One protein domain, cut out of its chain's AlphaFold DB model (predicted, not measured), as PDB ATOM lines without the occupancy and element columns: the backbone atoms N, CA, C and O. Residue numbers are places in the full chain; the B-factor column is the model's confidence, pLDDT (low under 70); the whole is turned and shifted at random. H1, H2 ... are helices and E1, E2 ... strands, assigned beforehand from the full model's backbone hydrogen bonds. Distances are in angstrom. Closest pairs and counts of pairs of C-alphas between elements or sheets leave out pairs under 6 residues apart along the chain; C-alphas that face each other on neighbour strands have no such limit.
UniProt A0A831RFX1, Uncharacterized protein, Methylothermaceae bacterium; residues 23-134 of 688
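AT A GLANCE: This is residues 23 to 134 of the 688 residues of an uncharacterized protein of Methylothermaceae bacterium (UniProt A0A831RFX1). With little regular structure, this is an elongated run of loops: one long helix, H1, beside two short parallel strands, E1 and E2, with small helices H2 and H3 together toward one end. The printed part has 112 residues, 34 in named elements ordered E1, H1, E2, H2, H3, class mixed. It is loose, radius of gyration of the C-alphas 17.1 A, spanning 53 by 32 by 30 A.

HOW THE PARTS SIT: E1, residues 33 to 36, and E2, residues 105 to 107, are parallel neighbours at 42 degrees; N 36 and O 106 are within hydrogen-bond range, 2.9 A. With H1, residues 71 to 88, they form a strand-helix-strand unit, a helix between parallel strands, its crossover right-handed. The closest C-alphas of E1 and H1, Leu 36 and His 78, are 7.8 A apart. H2, residues 117 to 120, touches H3, residues 128 to 132; their closest C-alphas, Pro 119 and Gly 128, are 4.1 A apart. O i to N i+4 pairs within hydrogen-bond range number 13 of 14 in H1 and 0 of 1 in H3, with 1 of 2 O i to N i+3 pairs; H2 is too short.

IN THESE COORDINATES: E1 begins at C-alpha 33 (15.697, -44.527, 32.594). H1 is 25.7 A long. H3 ends at C-alpha 132 (-1.991, -45.574, 16.992).

THE WHOLE: The printed part has no cut. The links E1 to H1 and H1 to E2 are long. No printed residue is under 70 in pLDDT.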
ATOM      1  N   SER A  23      27.432 -29.176  43.576       95.56
ATOM      2  CA  SER A  23      27.850 -30.302  44.426       95.56
ATOM      3  C   SER A  23      27.811 -31.667  43.722       95.56
ATOM      4  O   SER A  23      28.184 -32.676  44.324       95.56
ATOM      5  N   TRP A  24      27.367 -31.724  42.460       94.56
ATOM      6  CA  TRP A  24      27.372 -32.945  41.666       94.56
ATOM      7  C   TRP A  24      28.792 -33.500  41.514       94.56
ATOM      8  O   TRP A  24      29.673 -32.865  40.931       94.56
ATOM      9  N   GLN A  25      28.993 -34.731  41.982       95.44
ATOM     10  CA  GLN A  25      30.216 -35.483  41.736       95.44
ATOM     11  C   GLN A  25      30.044 -36.355  40.484       95.44
ATOM     12  O   GLN A  25      29.137 -37.197  40.453       95.44
ATOM     13  N   PRO A  26      30.909 -36.208  39.462       96.31
ATOM     14  CA  PRO A  26      30.875 -37.062  38.284       96.31
ATOM     15  C   PRO A  26      30.914 -38.541  38.658       96.31
ATOM     16  O   PRO A  26      31.716 -38.957  39.493       96.31
ATOM     17  N   ARG A  27      30.075 -39.351  38.005       96.75
ATOM     18  CA  ARG A  27      30.020 -40.813  38.189       96.75
ATOM     19  C   ARG A  27      29.604 -41.280  39.593       96.75
ATOM     20  O   ARG A  27      29.760 -42.458  39.902       96.75
ATOM     21  N   SER A  28      29.065 -40.399  40.436       95.75
ATOM     22  CA  SER A  28      28.758 -40.708  41.845       95.75
ATOM     23  C   SER A  28      27.597 -41.681  42.059       95.75
ATOM     24  O   SER A  28      27.546 -42.328  43.099       95.75
ATOM     25  N   LYS A  29      26.687 -41.819  41.088       95.19
ATOM     26  CA  LYS A  29      25.547 -42.748  41.146       95.19
ATOM     27  C   LYS A  29      25.150 -43.256  39.754       95.19
ATOM     28  O   LYS A  29      25.432 -42.552  38.781       95.19
ATOM     29  N   PRO A  30      24.504 -44.429  39.634       95.44
ATOM     30  CA  PRO A  30      23.952 -44.891  38.362       95.44
ATOM     31  C   PRO A  30      22.783 -44.010  37.884       95.44
ATOM     32  O   PRO A  30      22.187 -43.253  38.656       95.44
ATOM     33  N   ILE A  31      22.464 -44.113  36.595       95.00
ATOM     34  CA  ILE A  31      21.294 -43.522  35.941       95.00
ATOM     35  C   ILE A  31      20.230 -44.599  35.788       95.00
ATOM     36  O   ILE A  31      20.544 -45.738  35.455       95.00
ATOM     37  N   TRP A  32      18.980 -44.222  36.032       95.31
ATOM     38  CA  TRP A  32      17.804 -45.030  35.734       95.31
ATOM     39  C   TRP A  32      17.027 -44.316  34.634       95.31
ATOM     40  O   TRP A  32      16.829 -43.101  34.716       95.31
ATOM     41  N   LEU A  33      16.618 -45.047  33.601       93.81
ATOM     42  CA  LEU A  33      15.697 -44.527  32.594       93.81
ATOM     43  C   LEU A  33      14.295 -44.950  33.010       93.81
ATOM     44  O   LEU A  33      13.881 -46.062  32.709       93.81
ATOM     45  N   THR A  34      13.601 -44.089  33.754       93.19
ATOM     46  CA  THR A  34      12.232 -44.353  34.235       93.19
ATOM     47  C   THR A  34      11.209 -44.367  33.104       93.19
ATOM     48  O   THR A  34      10.181 -45.018  33.228       93.19
ATOM     49  N   GLU A  35      11.520 -43.683  32.002       92.25
ATOM     50  CA  GLU A  35      10.774 -43.722  30.750       92.25
ATOM     51  C   GLU A  35      11.772 -43.820  29.593       92.25
ATOM     52  O   GLU A  35      12.590 -42.923  29.362       92.25
ATOM     53  N   LEU A  36      11.732 -44.939  28.880       92.94
ATOM     54  CA  LEU A  36      12.501 -45.183  27.668       92.94
ATOM     55  C   LEU A  36      11.530 -45.548  26.553       92.94
ATOM     56  O   LEU A  36      10.912 -46.600  26.616       92.94
ATOM     57  N   GLY A  37      11.430 -44.735  25.512       93.94
ATOM     58  CA  GLY A  37      10.607 -45.056  24.351       93.94
ATOM     59  C   GLY A  37      10.595 -43.922  23.343       93.94
ATOM     60  O   GLY A  37      11.094 -42.829  23.613       93.94
ATOM     61  N   CYS A  38       9.999 -44.184  22.187       95.62
ATOM     62  CA  CYS A  38       9.628 -43.159  21.221       95.62
ATOM     63  C   CYS A  38       8.189 -43.413  20.736       95.62
ATOM     64  O   CYS A  38       7.692 -44.542  20.868       95.62
ATOM     65  N   PRO A  39       7.500 -42.391  20.203       95.00
ATOM     66  CA  PRO A  39       6.169 -42.591  19.649       95.00
ATOM     67  C   PRO A  39       6.253 -43.476  18.397       95.00
ATOM     68  O   PRO A  39       7.246 -43.428  17.662       95.00
ATOM     69  N   ALA A  40       5.218 -44.278  18.140       94.19
ATOM     70  CA  ALA A  40       5.118 -45.118  16.942       94.19
ATOM     71  C   ALA A  40       4.674 -44.304  15.717       94.19
ATOM     72  O   ALA A  40       3.632 -44.547  15.106       94.19
ATOM     73  N   ILE A  41       5.467 -43.288  15.393       93.56
ATOM     74  CA  ILE A  41       5.265 -42.358  14.284       93.56
ATOM     75  C   ILE A  41       6.537 -42.383  13.449       93.56
ATOM     76  O   ILE A  41       7.627 -42.482  14.013       93.56
ATOM     77  N   ASP A  42       6.431 -42.273  12.128       91.81
ATOM     78  CA  ASP A  42       7.588 -42.123  11.256       91.81
ATOM     79  C   ASP A  42       8.510 -41.014  11.783       91.81
ATOM     80  O   ASP A  42       8.066 -39.928  12.163       91.81
ATOM     81  N   MET A  43       9.805 -41.325  11.859       93.62
ATOM     82  CA  MET A  43      10.817 -40.476  12.497       93.62
ATOM     83  C   MET A  43      10.633 -40.242  14.010       93.62
ATOM     84  O   MET A  43      11.185 -39.286  14.555       93.62
ATOM     85  N   GLY A  44       9.931 -41.127  14.724       94.38
ATOM     86  CA  GLY A  44       9.714 -41.059  16.177       94.38
ATOM     87  C   GLY A  44      10.994 -40.869  16.993       94.38
ATOM     88  O   GLY A  44      11.007 -40.150  17.992       94.38
ATOM     89  N   THR A  45      12.110 -41.427  16.525       95.44
ATOM     90  CA  THR A  45      13.427 -41.275  17.156       95.44
ATOM     91  C   THR A  45      14.024 -39.873  17.068       95.44
ATOM     92  O   THR A  45      14.935 -39.574  17.838       95.44
ATOM     93  N   ASN A  46      13.545 -39.003  16.170       95.69
ATOM     94  CA  ASN A  46      14.023 -37.618  16.070       95.69
ATOM     95  C   ASN A  46      13.636 -36.797  17.300       95.69
ATOM     96  O   ASN A  46      14.323 -35.835  17.648       95.69
ATOM     97  N   GLN A  47      12.534 -37.167  17.951       94.38
ATOM     98  CA  GLN A  47      12.044 -36.491  19.141       94.38
ATOM     99  C   GLN A  47      11.353 -37.498  20.080       94.38
ATOM    100  O   GLN A  47      10.139 -37.468  20.237       94.38
ATOM    101  N   PRO A  48      12.099 -38.411  20.736       93.56
ATOM    102  CA  PRO A  48      11.501 -39.526  21.482       93.56
ATOM    103  C   PRO A  48      10.563 -39.095  22.622       93.56
ATOM    104  O   PRO A  48       9.696 -39.858  23.039       93.56
ATOM    105  N   ASN A  49      10.727 -37.865  23.114       90.50
ATOM    106  CA  ASN A  49       9.965 -37.292  24.217       90.50
ATOM    107  C   ASN A  49       8.599 -36.702  23.823       90.50
ATOM    108  O   ASN A  49       7.851 -36.328  24.723       90.50
ATOM    109  N   VAL A  50       8.285 -36.531  22.531       91.44
ATOM    110  CA  VAL A  50       6.996 -35.936  22.130       91.44
ATOM    111  C   VAL A  50       5.898 -36.981  22.112       91.44
ATOM    112  O   VAL A  50       6.125 -38.112  21.687       91.44
ATOM    113  N   PHE A  51       4.703 -36.589  22.542       86.75
ATOM    114  CA  PHE A  51       3.510 -37.420  22.486       86.75
ATOM    115  C   PHE A  51       2.458 -36.783  21.577       86.75
ATOM    116  O   PHE A  51       2.331 -35.559  21.496       86.75
ATOM    117  N   TYR A  52       1.692 -37.638  20.906       87.81
ATOM    118  CA  TYR A  52       0.563 -37.229  20.086       87.81
ATOM    119  C   TYR A  52      -0.740 -37.432  20.863       87.81
ATOM    120  O   TYR A  52      -1.143 -38.563  21.133       87.81
ATOM    121  N   ASP A  53      -1.401 -36.330  21.206       88.56
ATOM    122  CA  ASP A  53      -2.754 -36.320  21.762       88.56
ATOM    123  C   ASP A  53      -3.516 -35.099  21.228       88.56
ATOM    124  O   ASP A  53      -3.301 -33.990  21.711       88.56
ATOM    125  N   PRO A  54      -4.421 -35.247  20.245       83.44
ATOM    126  CA  PRO A  54      -5.159 -34.123  19.662       83.44
ATOM    127  C   PRO A  54      -5.939 -33.262  20.668       83.44
ATOM    128  O   PRO A  54      -6.366 -32.163  20.324       83.44
ATOM    129  N   LYS A  55      -6.158 -33.759  21.893       84.88
ATOM    130  CA  LYS A  55      -6.866 -33.049  22.965       84.88
ATOM    131  C   LYS A  55      -5.937 -32.204  23.847       84.88
ATOM    132  O   LYS A  55      -6.437 -31.409  24.640       84.88
ATOM    133  N   SER A  56      -4.620 -32.372  23.732       86.00
ATOM    134  CA  SER A  56      -3.617 -31.695  24.555       86.00
ATOM    135  C   SER A  56      -2.972 -30.520  23.817       86.00
ATOM    136  O   SER A  56      -2.642 -30.619  22.637       86.00
ATOM    137  N   SER A  57      -2.720 -29.417  24.531       85.62
ATOM    138  CA  SER A  57      -1.938 -28.281  24.018       85.62
ATOM    139  C   SER A  57      -0.450 -28.597  23.839       85.62
ATOM    140  O   SER A  57       0.241 -27.882  23.125       85.62
ATOM    141  N   GLU A  58       0.033 -29.665  24.475       84.00
ATOM    142  CA  GLU A  58       1.423 -30.140  24.412       84.00
ATOM    143  C   GLU A  58       1.629 -31.204  23.312       84.00
ATOM    144  O   GLU A  58       2.682 -31.832  23.226       84.00
ATOM    145  N   SER A  59       0.612 -31.438  22.476       89.00
ATOM    146  CA  SER A  59       0.651 -32.419  21.392       89.00
ATOM    147  C   SER A  59       1.578 -31.987  20.265       89.00
ATOM    148  O   SER A  59       1.439 -30.891  19.717       89.00
ATOM    149  N   ALA A  60       2.493 -32.871  19.873       91.44
ATOM    150  CA  ALA A  60       3.409 -32.618  18.771       91.44
ATOM    151  C   ALA A  60       3.727 -33.895  17.987       91.44
ATOM    152  O   ALA A  60       3.736 -35.002  18.525       91.44
ATOM    153  N   LEU A  61       4.027 -33.718  16.699       93.50
ATOM    154  CA  LEU A  61       4.666 -34.749  15.888       93.50
ATOM    155  C   LEU A  61       6.193 -34.597  15.971       93.50
ATOM    156  O   LEU A  61       6.675 -33.465  16.092       93.50
ATOM    157  N   PRO A  62       6.959 -35.698  15.871       95.25
ATOM    158  CA  PRO A  62       8.415 -35.635  15.805       95.25
ATOM    159  C   PRO A  62       8.896 -34.748  14.653       95.25
ATOM    160  O   PRO A  62       8.245 -34.641  13.611       95.25
ATOM    161  N   TYR A  63      10.073 -34.139  14.802       94.56
ATOM    162  CA  TYR A  63      10.641 -33.309  13.741       94.56
ATOM    163  C   TYR A  63      10.750 -34.055  12.407       94.56
ATOM    164  O   TYR A  63      11.302 -35.156  12.345       94.56
ATOM    165  N   TYR A  64      10.267 -33.397  11.348       94.12
ATOM    166  CA  TYR A  64      10.246 -33.875   9.957       94.12
ATOM    167  C   TYR A  64       9.337 -35.084   9.684       94.12
ATOM    168  O   TYR A  64       9.295 -35.563   8.552       94.12
ATOM    169  N   SER A  65       8.582 -35.535  10.688       91.88
ATOM    170  CA  SER A  65       7.603 -36.610  10.561       91.88
ATOM    171  C   SER A  65       6.452 -36.233   9.626       91.88
ATOM    172  O   SER A  65       5.974 -35.093   9.623       91.88
ATOM    173  N   LYS A  66       5.963 -37.216   8.868       88.50
ATOM    174  CA  LYS A  66       4.730 -37.140   8.073       88.50
ATOM    175  C   LYS A  66       3.479 -37.485   8.904       88.50
ATOM    176  O   LYS A  66       2.372 -37.407   8.373       88.50
ATOM    177  N   GLY A  67       3.624 -37.847  10.182       88.56
ATOM    178  CA  GLY A  67       2.517 -38.208  11.075       88.56
ATOM    179  C   GLY A  67       1.923 -39.592  10.793       88.56
ATOM    180  O   GLY A  67       0.742 -39.828  11.046       88.56
ATOM    181  N   ILE A  68       2.717 -40.498  10.226       87.62
ATOM    182  CA  ILE A  68       2.302 -41.835   9.798       87.62
ATOM    183  C   ILE A  68       2.683 -42.845  10.879       87.62
ATOM    184  O   ILE A  68       3.791 -42.794  11.399       87.62
ATOM    185  N   ARG A  69       1.794 -43.795  11.192       89.50
ATOM    186  CA  ARG A  69       2.101 -44.882  12.137       89.50
ATOM    187  C   ARG A  69       3.323 -45.676  11.667       89.50
ATOM    188  O   ARG A  69       3.366 -46.150  10.530       89.50
ATOM    189  N   ASP A  70       4.271 -45.872  12.573       90.25
ATOM    190  CA  ASP A  70       5.467 -46.672  12.346       90.25
ATOM    191  C   ASP A  70       5.800 -47.474  13.609       90.25
ATOM    192  O   ASP A  70       6.401 -46.973  14.554       90.25
ATOM    193  N   ASP A  71       5.393 -48.739  13.639       92.38
ATOM    194  CA  ASP A  71       5.723 -49.626  14.759       92.38
ATOM    195  C   ASP A  71       7.183 -50.120  14.668       92.38
ATOM    196  O   ASP A  71       7.814 -50.425  15.682       92.38
ATOM    197  N   LEU A  72       7.756 -50.163  13.453       93.00
ATOM    198  CA  LEU A  72       9.135 -50.603  13.232       93.00
ATOM    199  C   LEU A  72      10.126 -49.616  13.847       93.00
ATOM    200  O   LEU A  72      11.060 -50.046  14.514       93.00
ATOM    201  N   ILE A  73       9.934 -48.307  13.658       93.69
ATOM    202  CA  ILE A  73      10.846 -47.304  14.231       93.69
ATOM    203  C   ILE A  73      10.848 -47.346  15.764       93.69
ATOM    204  O   ILE A  73      11.907 -47.198  16.374       93.69
ATOM    205  N   GLN A  74       9.694 -47.624  16.381       94.00
ATOM    206  CA  GLN A  74       9.596 -47.818  17.826       94.00
ATOM    207  C   GLN A  74      10.395 -49.046  18.269       94.00
ATOM    208  O   GLN A  74      11.207 -48.954  19.190       94.00
ATOM    209  N   ARG A  75      10.229 -50.183  17.586       93.56
ATOM    210  CA  ARG A  75      11.027 -51.382  17.860       93.56
ATOM    211  C   ARG A  75      12.528 -51.111  17.720       93.56
ATOM    212  O   ARG A  75      13.273 -51.398  18.651       93.56
ATOM    213  N   LEU A  76      12.950 -50.517  16.603       94.00
ATOM    214  CA  LEU A  76      14.355 -50.206  16.326       94.00
ATOM    215  C   LEU A  76      14.953 -49.268  17.382       94.00
ATOM    216  O   LEU A  76      16.112 -49.429  17.754       94.00
ATOM    217  N   TYR A  77      14.176 -48.311  17.896       95.00
ATOM    218  CA  TYR A  77      14.602 -47.462  19.007       95.00
ATOM    219  C   TYR A  77      14.922 -48.283  20.260       95.00
ATOM    220  O   TYR A  77      15.974 -48.091  20.873       95.00
ATOM    221  N   HIS A  78      14.025 -49.197  20.641       93.06
ATOM    222  CA  HIS A  78      14.230 -50.044  21.812       93.06
ATOM    223  C   HIS A  78      15.410 -50.998  21.624       93.06
ATOM    224  O   HIS A  78      16.250 -51.067  22.518       93.06
ATOM    225  N   GLU A  79      15.512 -51.665  20.472       92.62
ATOM    226  CA  GLU A  79      16.642 -52.544  20.134       92.62
ATOM    227  C   GLU A  79      17.963 -51.770  20.198       92.62
ATOM    228  O   GLU A  79      18.853 -52.135  20.962       92.62
ATOM    229  N   ALA A  80      18.058 -50.616  19.528       94.31
ATOM    230  CA  ALA A  80      19.270 -49.799  19.538       94.31
ATOM    231  C   ALA A  80      19.669 -49.334  20.949       94.31
ATOM    232  O   ALA A  80      20.853 -49.327  21.295       94.31
ATOM    233  N   MET A  81      18.699 -48.933  21.777       93.19
ATOM    234  CA  MET A  81      18.965 -48.480  23.143       93.19
ATOM    235  C   MET A  81      19.400 -49.632  24.051       93.19
ATOM    236  O   MET A  81      20.350 -49.469  24.819       93.19
ATOM    237  N   LEU A  82      18.731 -50.781  23.971       92.25
ATOM    238  CA  LEU A  82      19.059 -51.953  24.776       92.25
ATOM    239  C   LEU A  82      20.418 -52.530  24.367       92.25
ATOM    240  O   LEU A  82      21.295 -52.645  25.224       92.25
ATOM    241  N   ASP A  83      20.633 -52.787  23.078       93.56
ATOM    242  CA  ASP A  83      21.865 -53.393  22.559       93.56
ATOM    243  C   ASP A  83      23.095 -52.537  22.879       93.56
ATOM    244  O   ASP A  83      24.127 -53.038  23.346       93.56
ATOM    245  N   TYR A  84      22.984 -51.218  22.680       93.56
ATOM    246  CA  TYR A  84      24.086 -50.305  22.958       93.56
ATOM    247  C   TYR A  84      24.429 -50.280  24.448       93.56
ATOM    248  O   TYR A  84      25.595 -50.448  24.816       93.56
ATOM    249  N   TRP A  85      23.445 -50.067  25.327       92.44
ATOM    250  CA  TRP A  85      23.721 -49.877  26.754       92.44
ATOM    251  C   TRP A  85      24.060 -51.172  27.489       92.44
ATOM    252  O   TRP A  85      24.840 -51.110  28.436       92.44
ATOM    253  N   GLN A  86      23.591 -52.329  27.020       91.81
ATOM    254  CA  GLN A  86      24.008 -53.633  27.548       91.81
ATOM    255  C   GLN A  86      25.521 -53.862  27.438       91.81
ATOM    256  O   GLN A  86      26.119 -54.486  28.310       91.81
ATOM    257  N   THR A  87      26.155 -53.347  26.383       93.25
ATOM    258  CA  THR A  87      27.559 -53.655  26.056       93.25
ATOM    259  C   THR A  87      28.506 -52.460  26.203       93.25
ATOM    260  O   THR A  87      29.703 -52.646  26.411       93.25
ATOM    261  N   HIS A  88      27.993 -51.224  26.152       93.44
ATOM    262  CA  HIS A  88      28.797 -49.992  26.134       93.44
ATOM    263  C   HIS A  88      28.554 -49.060  27.339       93.44
ATOM    264  O   HIS A  88      28.966 -47.887  27.315       93.44
ATOM    265  N   ALA A  89      27.881 -49.533  28.395       94.31
ATOM    266  CA  ALA A  89      27.723 -48.772  29.632       94.31
ATOM    267  C   ALA A  89      29.074 -48.619  30.365       94.31
ATOM    268  O   ALA A  89      29.676 -49.611  30.775       94.31
ATOM    269  N   PRO A  90      29.580 -47.386  30.573       95.06
ATOM    270  CA  PRO A  90      30.841 -47.192  31.282       95.06
ATOM    271  C   PRO A  90      30.686 -47.523  32.770       95.06
ATOM    272  O   PRO A  90      29.710 -47.120  33.393       95.06
ATOM    273  N   VAL A  91      31.674 -48.188  33.365       95.69
ATOM    274  CA  VAL A  91      31.704 -48.499  34.807       95.69
ATOM    275  C   VAL A  91      32.167 -47.282  35.601       95.69
ATOM    276  O   VAL A  91      33.048 -46.564  35.138       95.69
ATOM    277  N   SER A  92      31.601 -47.006  36.775       96.38
ATOM    278  CA  SER A  92      32.059 -45.949  37.686       96.38
ATOM    279  C   SER A  92      33.270 -46.375  38.504       96.38
ATOM    280  O   SER A  92      33.281 -47.455  39.080       96.38
ATOM    281  N   SER A  93      34.248 -45.484  38.658       94.75
ATOM    282  CA  SER A  93      35.345 -45.672  39.613       94.75
ATOM    283  C   SER A  93      34.953 -45.351  41.060       94.75
ATOM    284  O   SER A  93      35.743 -45.618  41.955       94.75
ATOM    285  N   VAL A  94      33.781 -44.745  41.295       95.12
ATOM    286  CA  VAL A  94      33.312 -44.356  42.638       95.12
ATOM    287  C   VAL A  94      32.580 -45.512  43.318       95.12
ATOM    288  O   VAL A  94      32.854 -45.807  44.473       95.12
ATOM    289  N   TYR A  95      31.670 -46.178  42.600       94.88
ATOM    290  CA  TYR A  95      30.844 -47.266  43.145       94.88
ATOM    291  C   TYR A  95      31.069 -48.630  42.468       94.88
ATOM    292  O   TYR A  95      30.444 -49.608  42.859       94.88
ATOM    293  N   GLY A  96      31.932 -48.720  41.450       95.38
ATOM    294  CA  GLY A  96      32.341 -49.991  40.836       95.38
ATOM    295  C   GLY A  96      31.336 -50.659  39.885       95.38
ATOM    296  O   GLY A  96      31.637 -51.733  39.380       95.38
ATOM    297  N   GLY A  97      30.173 -50.055  39.612       94.75
ATOM    298  CA  GLY A  97      29.136 -50.610  38.721       94.75
ATOM    299  C   GLY A  97      28.911 -49.798  37.436       94.75
ATOM    300  O   GLY A  97      29.442 -48.687  37.317       94.75
ATOM    301  N   PRO A  98      28.124 -50.306  36.467       95.44
ATOM    302  CA  PRO A  98      27.835 -49.601  35.220       95.44
ATOM    303  C   PRO A  98      27.054 -48.301  35.461       95.44
ATOM    304  O   PRO A  98      26.305 -48.163  36.429       95.44
ATOM    305  N   MET A  99      27.235 -47.320  34.573       95.81
ATOM    306  CA  MET A  99      26.485 -46.059  34.560       95.81
ATOM    307  C   MET A  99      24.988 -46.308  34.413       95.81
ATOM    308  O   MET A  99      24.194 -45.614  35.036       95.81
ATOM    309  N   LEU A 100      24.623 -47.256  33.558       94.94
ATOM    310  CA  LEU A 100      23.256 -47.633  33.257       94.94
ATOM    311  C   LEU A 100      23.225 -49.156  33.164       94.94
ATOM    312  O   LEU A 100      23.941 -49.733  32.353       94.94
ATOM    313  N   GLU A 101      22.436 -49.776  34.027       91.44
ATOM    314  CA  GLU A 101      22.178 -51.214  34.007       91.44
ATOM    315  C   GLU A 101      20.890 -51.450  33.201       91.44
ATOM    316  O   GLU A 101      19.914 -50.738  33.456       91.44
ATOM    317  N   PRO A 102      20.834 -52.428  32.282       88.62
ATOM    318  CA  PRO A 102      19.613 -52.786  31.555       88.62
ATOM    319  C   PRO A 102      18.390 -53.019  32.453       88.62
ATOM    320  O   PRO A 102      17.291 -52.600  32.109       88.62
ATOM    321  N   ALA A 103      18.581 -53.595  33.645       91.44
ATOM    322  CA  ALA A 103      17.511 -53.779  34.632       91.44
ATOM    323  C   ALA A 103      16.900 -52.459  35.156       91.44
ATOM    324  O   ALA A 103      15.816 -52.471  35.729       91.44
ATOM    325  N   ASN A 104      17.577 -51.326  34.948       93.94
ATOM    326  CA  ASN A 104      17.132 -49.983  35.328       93.94
ATOM    327  C   ASN A 104      16.674 -49.151  34.109       93.94
ATOM    328  O   ASN A 104      16.679 -47.916  34.159       93.94
ATOM    329  N   MET A 105      16.327 -49.814  33.001       94.06
ATOM    330  CA  MET A 105      15.756 -49.207  31.798       94.06
ATOM    331  C   MET A 105      14.299 -49.647  31.648       94.06
ATOM    332  O   MET A 105      14.017 -50.780  31.270       94.06
ATOM    333  N   PHE A 106      13.367 -48.744  31.941       93.50
ATOM    334  CA  PHE A 106      11.937 -49.031  31.967       93.50
ATOM    335  C   PHE A 106      11.276 -48.538  30.680       93.50
ATOM    336  O   PHE A 106      11.255 -47.341  30.388       93.50
ATOM    337  N   ALA A 107      10.770 -49.479  29.884       91.62
ATOM    338  CA  ALA A 107      10.161 -49.177  28.599       91.62
ATOM    339  C   ALA A 107       8.810 -48.463  28.779       91.62
ATOM    340  O   ALA A 107       7.907 -48.954  29.457       91.62
ATOM    341  N   TRP A 108       8.681 -47.306  28.143       90.81
ATOM    342  CA  TRP A 108       7.462 -46.516  28.084       90.81
ATOM    343  C   TRP A 108       6.734 -46.799  26.755       90.81
ATOM    344  O   TRP A 108       7.375 -46.762  25.708       90.81
ATOM    345  N   THR A 109       5.428 -47.076  26.708       88.81
ATOM    346  CA  THR A 109       4.471 -47.207  27.822       88.81
ATOM    347  C   THR A 109       3.854 -48.605  27.847       88.81
ATOM    348  O   THR A 109       3.024 -48.969  27.007       88.81
ATOM    349  N   TRP A 110       4.327 -49.441  28.779       85.12
ATOM    350  CA  TRP A 110       3.667 -50.707  29.090       85.12
ATOM    351  C   TRP A 110       2.368 -50.413  29.843       85.12
ATOM    352  O   TRP A 110       2.382 -49.832  30.927       85.12
ATOM    353  N   ASP A 111       1.251 -50.820  29.250       86.06
ATOM    354  CA  ASP A 111      -0.096 -50.546  29.737       86.06
ATOM    355  C   ASP A 111      -0.757 -51.862  30.161       86.06
ATOM    356  O   ASP A 111      -0.633 -52.877  29.478       86.06
ATOM    357  N   ALA A 112      -1.416 -51.860  31.319       88.25
ATOM    358  CA  ALA A 112      -2.057 -53.051  31.871       88.25
ATOM    359  C   ALA A 112      -3.406 -53.371  31.207       88.25
ATOM    360  O   ALA A 112      -3.959 -54.446  31.441       88.25
ATOM    361  N   ARG A 113      -3.962 -52.449  30.408       90.69
ATOM    362  CA  ARG A 113      -5.196 -52.694  29.661       90.69
ATOM    363  C   ARG A 113      -4.959 -53.789  28.610       90.69
ATOM    364  O   ARG A 113      -3.958 -53.733  27.895       90.69
ATOM    365  N   PRO A 114      -5.856 -54.784  28.500       88.12
ATOM    366  CA  PRO A 114      -5.668 -55.897  27.580       88.12
ATOM    367  C   PRO A 114      -5.739 -55.422  26.127       88.12
ATOM    368  O   PRO A 114      -6.643 -54.678  25.763       88.12
ATOM    369  N   TYR A 115      -4.814 -55.885  25.291       85.12
ATOM    370  CA  TYR A 115      -4.911 -55.752  23.837       85.12
ATOM    371  C   TYR A 115      -5.707 -56.948  23.269       85.12
ATOM    372  O   TYR A 115      -5.461 -58.068  23.723       85.12
ATOM    373  N   PRO A 116      -6.639 -56.767  22.310       84.12
ATOM    374  CA  PRO A 116      -6.944 -55.533  21.574       84.12
ATOM    375  C   PRO A 116      -8.059 -54.668  22.194       84.12
ATOM    376  O   PRO A 116      -8.382 -53.611  21.652       84.12
ATOM    377  N   ASP A 117      -8.642 -55.078  23.328       84.94
ATOM    378  CA  ASP A 117      -9.714 -54.331  24.005       84.94
ATOM    379  C   ASP A 117      -9.343 -52.854  24.221       84.94
ATOM    380  O   ASP A 117     -10.125 -51.968  23.889       84.94
ATOM    381  N   PHE A 118      -8.139 -52.565  24.711       87.19
ATOM    382  CA  PHE A 118      -7.468 -51.297  24.456       87.19
ATOM    383  C   PHE A 118      -6.520 -51.493  23.261       87.19
ATOM    384  O   PHE A 118      -5.676 -52.390  23.301       87.19
ATOM    385  N   PRO A 119      -6.622 -50.677  22.198       87.19
ATOM    386  CA  PRO A 119      -7.308 -49.380  22.143       87.19
ATOM    387  C   PRO A 119      -8.765 -49.382  21.668       87.19
ATOM    388  O   PRO A 119      -9.361 -48.307  21.579       87.19
ATOM    389  N   LEU A 120      -9.329 -50.529  21.299       85.31
ATOM    390  CA  LEU A 120     -10.520 -50.540  20.455       85.31
ATOM    391  C   LEU A 120     -11.840 -50.183  21.175       85.31
ATOM    392  O   LEU A 120     -12.732 -49.595  20.564       85.31
ATOM    393  N   ARG A 121     -11.989 -50.477  22.474       81.94
ATOM    394  CA  ARG A 121     -13.197 -50.177  23.270       81.94
ATOM    395  C   ARG A 121     -13.250 -48.708  23.690       81.94
ATOM    396  O   ARG A 121     -13.124 -48.364  24.869       81.94
ATOM    397  N   THR A 122     -13.467 -47.820  22.721       82.38
ATOM    398  CA  THR A 122     -13.467 -46.363  22.954       82.38
ATOM    399  C   THR A 122     -14.627 -45.860  23.825       82.38
ATOM    400  O   THR A 122     -14.530 -44.786  24.423       82.38
ATOM    401  N   SER A 123     -15.688 -46.664  23.973       80.12
ATOM    402  CA  SER A 123     -16.778 -46.445  24.934       80.12
ATOM    403  C   SER A 123     -16.330 -46.581  26.395       80.12
ATOM    404  O   SER A 123     -16.883 -45.912  27.269       80.12
ATOM    405  N   VAL A 124     -15.301 -47.394  26.660       85.19
ATOM    406  CA  VAL A 124     -14.684 -47.568  27.984       85.19
ATOM    407  C   VAL A 124     -13.532 -46.579  28.172       85.19
ATOM    408  O   VAL A 124     -13.460 -45.898  29.197       85.19
ATOM    409  N   TRP A 125     -12.646 -46.457  27.175       86.75
ATOM    410  CA  TRP A 125     -11.440 -45.627  27.242       86.75
ATOM    411  C   TRP A 125     -11.402 -44.560  26.146       86.75
ATOM    412  O   TRP A 125     -11.220 -44.846  24.964       86.75
ATOM    413  N   ARG A 126     -11.504 -43.287  26.541       85.38
ATOM    414  CA  ARG A 126     -11.544 -42.148  25.603       85.38
ATOM    415  C   ARG A 126     -10.214 -41.846  24.899       85.38
ATOM    416  O   ARG A 126     -10.205 -41.033  23.971       85.38
ATOM    417  N   ASP A 127      -9.107 -42.402  25.377       88.00
ATOM    418  CA  ASP A 127      -7.740 -42.217  24.874       88.00
ATOM    419  C   ASP A 127      -7.309 -43.299  23.868       88.00
ATOM    420  O   ASP A 127      -6.220 -43.197  23.312       88.00
ATOM    421  N   GLY A 128      -8.171 -44.279  23.561       88.69
ATOM    422  CA  GLY A 128      -7.910 -45.328  22.563       88.69
ATOM    423  C   GLY A 128      -7.316 -44.830  21.234       88.69
ATOM    424  O   GLY A 128      -6.295 -45.366  20.801       88.69
ATOM    425  N   PRO A 129      -7.841 -43.756  20.604       87.62
ATOM    426  CA  PRO A 129      -7.298 -43.243  19.341       87.62
ATOM    427  C   PRO A 129      -5.818 -42.841  19.389       87.62
ATOM    428  O   PRO A 129      -5.136 -42.890  18.363       87.62
ATOM    429  N   ASN A 130      -5.304 -42.472  20.565       90.56
ATOM    430  CA  ASN A 130      -3.916 -42.054  20.713       90.56
ATOM    431  C   ASN A 130      -2.963 -43.261  20.591       90.56
ATOM    432  O   ASN A 130      -1.809 -43.065  20.209       90.56
ATOM    433  N   TRP A 131      -3.419 -44.502  20.849       91.31
ATOM    434  CA  TRP A 131      -2.595 -45.724  20.755       91.31
ATOM    435  C   TRP A 131      -1.831 -45.815  19.451       91.31
ATOM    436  O   TRP A 131      -0.628 -46.069  19.446       91.31
ATOM    437  N   ARG A 132      -2.512 -45.484  18.353       88.62
ATOM    438  CA  ARG A 132      -1.991 -45.574  16.992       88.62
ATOM    439  C   ARG A 132      -0.659 -44.847  16.794       88.62
ATOM    440  O   ARG A 132       0.172 -45.354  16.052       88.62
ATOM    441  N   LEU A 133      -0.478 -43.685  17.421       91.94
ATOM    442  CA  LEU A 133       0.687 -42.809  17.239       91.94
ATOM    443  C   LEU A 133       1.467 -42.580  18.547       91.94
ATOM    444  O   LEU A 133       2.518 -41.950  18.543       91.94
ATOM    445  N   GLY A 134       0.971 -43.080  19.676       92.31
ATOM    446  CA  GLY A 134       1.619 -42.943  20.976       92.31
ATOM    447  C   GLY A 134       2.705 -43.989  21.233       92.31
ATOM    448  O   GLY A 134       3.000 -44.851  20.401       92.31
TER     449      GLY A 134